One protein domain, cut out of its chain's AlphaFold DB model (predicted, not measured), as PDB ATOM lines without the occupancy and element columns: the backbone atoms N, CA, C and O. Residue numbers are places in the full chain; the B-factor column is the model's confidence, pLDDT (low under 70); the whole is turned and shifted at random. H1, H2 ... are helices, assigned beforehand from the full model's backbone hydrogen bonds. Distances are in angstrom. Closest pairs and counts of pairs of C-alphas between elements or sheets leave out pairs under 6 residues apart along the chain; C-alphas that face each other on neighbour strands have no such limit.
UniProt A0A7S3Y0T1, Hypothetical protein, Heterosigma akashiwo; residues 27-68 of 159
ATOM      1  N   LEU A  27     199.703 280.630 168.227       97.62
ATOM      2  CA  LEU A  27     198.354 281.184 168.334       97.62
ATOM      3  C   LEU A  27     197.860 281.173 169.787       97.62
ATOM      4  O   LEU A  27     197.401 282.195 170.290       97.62
ATOM      5  N   MET A  28     197.986 280.030 170.465       97.38
ATOM      6  CA  MET A  28     197.537 279.875 171.850       97.38
ATOM      7  C   MET A  28     198.455 280.608 172.827       97.38
ATOM      8  O   MET A  28     197.975 281.237 173.764       97.38
ATOM      9  N   LEU A  29     199.770 280.608 172.583       96.38
ATOM     10  CA  LEU A  29     200.727 281.368 173.390       96.38
ATOM     11  C   LEU A  29     200.478 282.879 173.329       96.38
ATOM     12  O   LEU A  29     200.712 283.570 174.324       96.38
ATOM     13  N   ASN A  30     200.045 283.393 172.179       97.69
ATOM     14  CA  ASN A  30     199.737 284.809 171.976       97.69
ATOM     15  C   ASN A  30     198.361 285.200 172.526       97.69
ATOM     16  O   ASN A  30     198.177 286.353 172.903       97.69
ATOM     17  N   ALA A  31     197.417 284.259 172.592       97.56
ATOM     18  CA  ALA A  31     196.098 284.478 173.182       97.56
ATOM     19  C   ALA A  31     196.081 284.352 174.719       97.56
ATOM     20  O   ALA A  31     195.115 284.772 175.347       97.56
ATOM     21  N   ALA A  32     197.110 283.757 175.328       97.12
ATOM     22  CA  ALA A  32     197.127 283.453 176.755       97.12
ATOM     23  C   ALA A  32     197.485 284.662 177.643       97.12
ATOM     24  O   ALA A  32     198.515 285.309 177.443       97.12
ATOM     25  N   ASP A  33     196.712 284.876 178.714       96.31
ATOM     26  CA  ASP A  33     196.991 285.901 179.737       96.31
ATOM     27  C   ASP A  33     198.231 285.586 180.588       96.31
ATOM     28  O   ASP A  33     198.908 286.478 181.115       96.31
ATOM     29  N   LYS A  34     198.503 284.289 180.777       93.62
ATOM     30  CA  LYS A  34     199.601 283.756 181.586       93.62
ATOM     31  C   LYS A  34     200.220 282.544 180.908       93.62
ATOM     32  O   LYS A  34     199.544 281.769 180.239       93.62
ATOM     33  N   ARG A  35     201.520 282.360 181.137       94.31
ATOM     34  CA  ARG A  35     202.280 281.179 180.719       94.31
ATOM     35  C   ARG A  35     202.878 280.533 181.957       94.31
ATOM     36  O   ARG A  35     203.519 281.218 182.754       94.31
ATOM     37  N   ILE A  36     202.642 279.239 182.117       91.06
ATOM     38  CA  ILE A  36     203.139 278.447 183.243       91.06
ATOM     39  C   ILE A  36     204.240 277.507 182.764       91.06
ATOM     40  O   ILE A  36     204.193 276.997 181.648       91.06
ATOM     41  N   TYR A  37     205.226 277.281 183.625       90.94
ATOM     42  CA  TYR A  37     206.352 276.394 183.357       90.94
ATOM     43  C   TYR A  37     206.580 275.514 184.581       90.94
ATOM     44  O   TYR A  37     206.613 276.018 185.703       90.94
ATOM     45  N   ILE A  38     206.755 274.210 184.363       92.00
ATOM     46  CA  ILE A  38     207.179 273.276 185.409       92.00
ATOM     47  C   ILE A  38     208.711 273.294 185.424       92.00
ATOM     48  O   ILE A  38     209.316 272.916 184.419       92.00
ATOM     49  N   PRO A  39     209.368 273.742 186.509       90.94
ATOM     50  CA  PRO A  39     210.823 273.772 186.560       90.94
ATOM     51  C   PRO A  39     211.391 272.352 186.510       90.94
ATOM     52  O   PRO A  39     211.186 271.561 187.431       90.94
ATOM     53  N   LEU A  40     212.129 272.035 185.448       92.81
ATOM     54  CA  LEU A  40     212.802 270.748 185.301       92.81
ATOM     55  C   LEU A  40     214.249 270.844 185.783       92.81
ATOM     56  O   LEU A  40     214.918 271.873 185.657       92.81
ATOM     57  N   ARG A  41     214.736 269.757 186.378       91.69
ATOM     58  CA  ARG A  41     216.130 269.596 186.798       91.69
ATOM     59  C   ARG A  41     216.650 268.326 186.134       91.69
ATOM     60  O   ARG A  41     216.050 267.270 186.300       91.69
ATOM     61  N   GLY A  42     217.748 268.431 185.393       90.94
ATOM     62  CA  GLY A  42     218.329 267.319 184.639       90.94
ATOM     63  C   GLY A  42     218.402 267.614 183.144       90.94
ATOM     64  O   GLY A  42     218.397 268.771 182.742       90.94
ATOM     65  N   PHE A  43     218.496 266.554 182.341       92.12
ATOM     66  CA  PHE A  43     218.711 266.628 180.889       92.12
ATOM     67  C   PHE A  43     217.424 266.582 180.060       92.12
ATOM     68  O   PHE A  43     217.484 266.537 178.838       92.12
ATOM     69  N   SER A  44     216.267 266.486 180.715       90.50
ATOM     70  CA  SER A  44     214.986 266.423 180.026       90.50
ATOM     71  C   SER A  44     214.411 267.824 179.875       90.50
ATOM     72  O   SER A  44     214.275 268.544 180.864       90.50
ATOM     73  N   ASP A  45     214.044 268.170 178.644       88.38
ATOM     74  CA  ASP A  45     213.499 269.485 178.302       88.38
ATOM     75  C   ASP A  45     211.967 269.553 178.448       88.38
ATOM     76  O   ASP A  45     211.378 270.629 178.362       88.38
ATOM     77  N   SER A  46     211.298 268.414 178.673       91.00
ATOM     78  CA  SER A  46     209.848 268.347 178.882       91.00
ATOM     79  C   SER A  46     209.430 267.098 179.660       91.00
ATOM     80  O   SER A  46     210.120 266.083 179.678       91.00
ATOM     81  N   LEU A  47     208.261 267.160 180.294       92.00
ATOM     82  CA  LEU A  47     207.595 265.982 180.841       92.00
ATOM     83  C   LEU A  47     206.626 265.411 179.805       92.00
ATOM     84  O   LEU A  47     206.168 266.115 178.905       92.00
ATOM     85  N   ASN A  48     206.243 264.145 179.981       93.31
ATOM     86  CA  ASN A  48     205.122 263.587 179.234       93.31
ATOM     87  C   ASN A  48     203.875 264.478 179.404       93.31
ATOM     88  O   ASN A  48     203.613 265.003 180.492       93.31
ATOM     89  N   LEU A  49     203.102 264.633 178.329       93.19
ATOM     90  CA  LEU A  49     201.951 265.531 178.301       93.19
ATOM     91  C   LEU A  49     200.932 265.212 179.405       93.19
ATOM     92  O   LEU A  49     200.489 266.117 180.112       93.19
ATOM     93  N   SER A  50     200.621 263.927 179.610       94.31
ATOM     94  CA  SER A  50     199.682 263.488 180.650       94.31
ATOM     95  C   SER A  50     200.213 263.741 182.063       94.31
ATOM     96  O   SER A  50     199.457 264.160 182.935       94.31
ATOM     97  N   VAL A  51     201.522 263.568 182.279       95.12
ATOM     98  CA  VAL A  51     202.175 263.855 183.565       95.12
ATOM     99  C   VAL A  51     202.118 265.351 183.863       95.12
ATOM    100  O   VAL A  51     201.755 265.744 184.968       95.12
ATOM    101  N   SER A  52     202.408 266.188 182.865       95.00
ATOM    102  CA  SER A  52     202.326 267.645 182.997       95.00
ATOM    103  C   SER A  52     200.908 268.092 183.348       95.00
ATOM    104  O   SER A  52     200.722 268.858 184.290       95.00
ATOM    105  N   ALA A  53     199.903 267.576 182.629       95.62
ATOM    106  CA  ALA A  53     198.498 267.879 182.889       95.62
ATOM    107  C   ALA A  53     198.084 267.449 184.305       95.62
ATOM    108  O   ALA A  53     197.497 268.245 185.035       95.62
ATOM    109  N   ALA A  54     198.452 266.236 184.729       95.69
ATOM    110  CA  ALA A  54     198.158 265.740 186.070       95.69
ATOM    111  C   ALA A  54     198.792 266.611 187.167       95.69
ATOM    112  O   ALA A  54     198.121 266.949 188.137       95.69
ATOM    113  N   MET A  55     200.056 267.022 187.005       96.06
ATOM    114  CA  MET A  55     200.730 267.909 187.961       96.06
ATOM    115  C   MET A  55     200.041 269.271 188.067       96.06
ATOM    116  O   MET A  55     199.860 269.776 189.172       96.06
ATOM    117  N   ILE A  56     199.643 269.854 186.933       94.69
ATOM    118  CA  ILE A  56     198.954 271.148 186.908       94.69
ATOM    119  C   ILE A  56     197.580 271.034 187.575       94.69
ATOM    120  O   ILE A  56     197.259 271.862 188.421       94.69
ATOM    121  N   MET A  57     196.793 270.005 187.248       94.19
ATOM    122  CA  MET A  57     195.473 269.787 187.855       94.19
ATOM    123  C   MET A  57     195.574 269.530 189.361       94.19
ATOM    124  O   MET A  57     194.830 270.116 190.139       94.19
ATOM    125  N   GLN A  58     196.536 268.709 189.790       94.75
ATOM    126  CA  GLN A  58     196.762 268.451 191.209       94.75
ATOM    127  C   GLN A  58     197.158 269.727 191.957       94.75
ATOM    128  O   GLN A  58     196.701 269.957 193.075       94.75
ATOM    129  N   PHE A  59     198.007 270.558 191.349       93.94
ATOM    130  CA  PHE A  59     198.379 271.843 191.923       93.94
ATOM    131  C   PHE A  59     197.178 272.791 191.995       93.94
ATOM    132  O   PHE A  59     196.988 273.427 193.026       93.94
ATOM    133  N   LEU A  60     196.350 272.845 190.944       92.94
ATOM    134  CA  LEU A  60     195.133 273.654 190.893       92.94
ATOM    135  C   LEU A  60     194.195 273.322 192.058       92.94
ATOM    136  O   LEU A  60     193.846 274.226 192.806       92.94
ATOM    137  N   PHE A  61     193.859 272.047 192.262       91.81
ATOM    138  CA  PHE A  61     192.992 271.636 193.374       91.81
ATOM    139  C   PHE A  61     193.635 271.839 194.749       91.81
ATOM    140  O   PHE A  61     192.939 272.064 195.732       91.81
ATOM    141  N   TRP A  62     194.967 271.793 194.839       92.69
ATOM    142  CA  TRP A  62     195.662 272.073 196.094       92.69
ATOM    143  C   TRP A  62     195.574 273.549 196.503       92.69
ATOM    144  O   TRP A  62     195.433 273.842 197.689       92.69
ATOM    145  N   VAL A  63     195.656 274.477 195.544       92.00
ATOM    146  CA  VAL A  63     195.615 275.927 195.823       92.00
ATOM    147  C   VAL A  63     194.220 276.543 195.702       92.00
ATOM    148  O   VAL A  63     194.005 277.635 196.219       92.00
ATOM    149  N   CYS A  64     193.297 275.872 195.012       91.81
ATOM    150  CA  CYS A  64     191.900 276.258 194.828       91.81
ATOM    151  C   CYS A  64     191.009 275.011 194.972       91.81
ATOM    152  O   CYS A  64     190.600 274.422 193.964       91.81
ATOM    153  N   PRO A  65     190.744 274.557 196.212       89.50
ATOM    154  CA  PRO A  65     189.865 273.417 196.466       89.50
ATOM    155  C   PRO A  65     188.442 273.622 195.929       89.50
ATOM    156  O   PRO A  65     187.786 272.664 195.541       89.50
ATOM    157  N   GLU A  66     187.978 274.869 195.843       87.50
ATOM    158  CA  GLU A  66     186.660 275.234 195.314       87.50
ATOM    159  C   GLU A  66     186.524 274.982 193.805       87.50
ATOM    160  O   GLU A  66     185.416 275.004 193.278       87.50
ATOM    161  N   ALA A  67     187.627 274.715 193.095       87.50
ATOM    162  CA  ALA A  67     187.582 274.286 191.699       87.50
ATOM    163  C   ALA A  67     187.025 272.856 191.528       87.50
ATOM    164  O   ALA A  67     186.798 272.414 190.398       87.50
ATOM    165  N   GLU A  68     186.839 272.104 192.618       84.88
ATOM    166  CA  GLU A  68     186.253 270.769 192.591       84.88
ATOM    167  C   GLU A  68     184.720 270.830 192.498       84.88
ATOM    168  O   GLU A  68     184.035 271.003 193.498       84.88
TER     169      GLU A  68
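Overview. This is residues 27 to 68 of the 159 residues of the protein "Hypothetical protein" of Heterosigma akashiwo (UniProt A0A7S3Y0T1). Going along the printed part from its first residue, you find a short helix, H1, at the tip of an arm that sticks out to one side with residues 27 to 35, then a link that swings out in a loop, with residues 39 to 45 sticking out, and folds back into one long helix, H2. H2 and the loop beyond its first end make the longest axis, and there is no packed core between the two helices. The printed part has 42 residues, with two named helices, H1 then H2, and no named strand; the class is all helix, though under half of the residues, 20 of 42, are in named elements. The whole is loose, with a radius of gyration of the C-alphas of 12.5 A, and spans 36 by 25 by 16 A.

Arrangement. Look first at H1, residues 27 to 31, which stands free together with residues 32 to 35. From there a long link of 17 residues, 32 to 48, leads to H2, residues 49 to 63. H1 and H2 are apart, with no C-alpha of the one within 8 A of the other. Residues 61 to 66, of which 61 to 63 belong to H2, stand free too. In H1 and H2, every O i to N i+4 pair is within hydrogen-bond range.

Along the chain. Find C-alpha 27 at (198.354, 281.184, 168.334), where H1 begins; it is 6.3 A long. Find Phe 43, in the loop, with its C-alpha at (218.711, 266.628, 180.889). H2 begins at C-alpha 49, (201.951, 265.531, 178.301), and runs 21.3 A to C-alpha 63 at (195.615, 275.927, 195.823).

Size, cuts and confidence. The two C-alphas farthest apart are those of Phe 43 and Glu 66, at 36.2 A. The printed part has no cut. The mean pLDDT of the printed part is 93.1, and no printed residue is under 70.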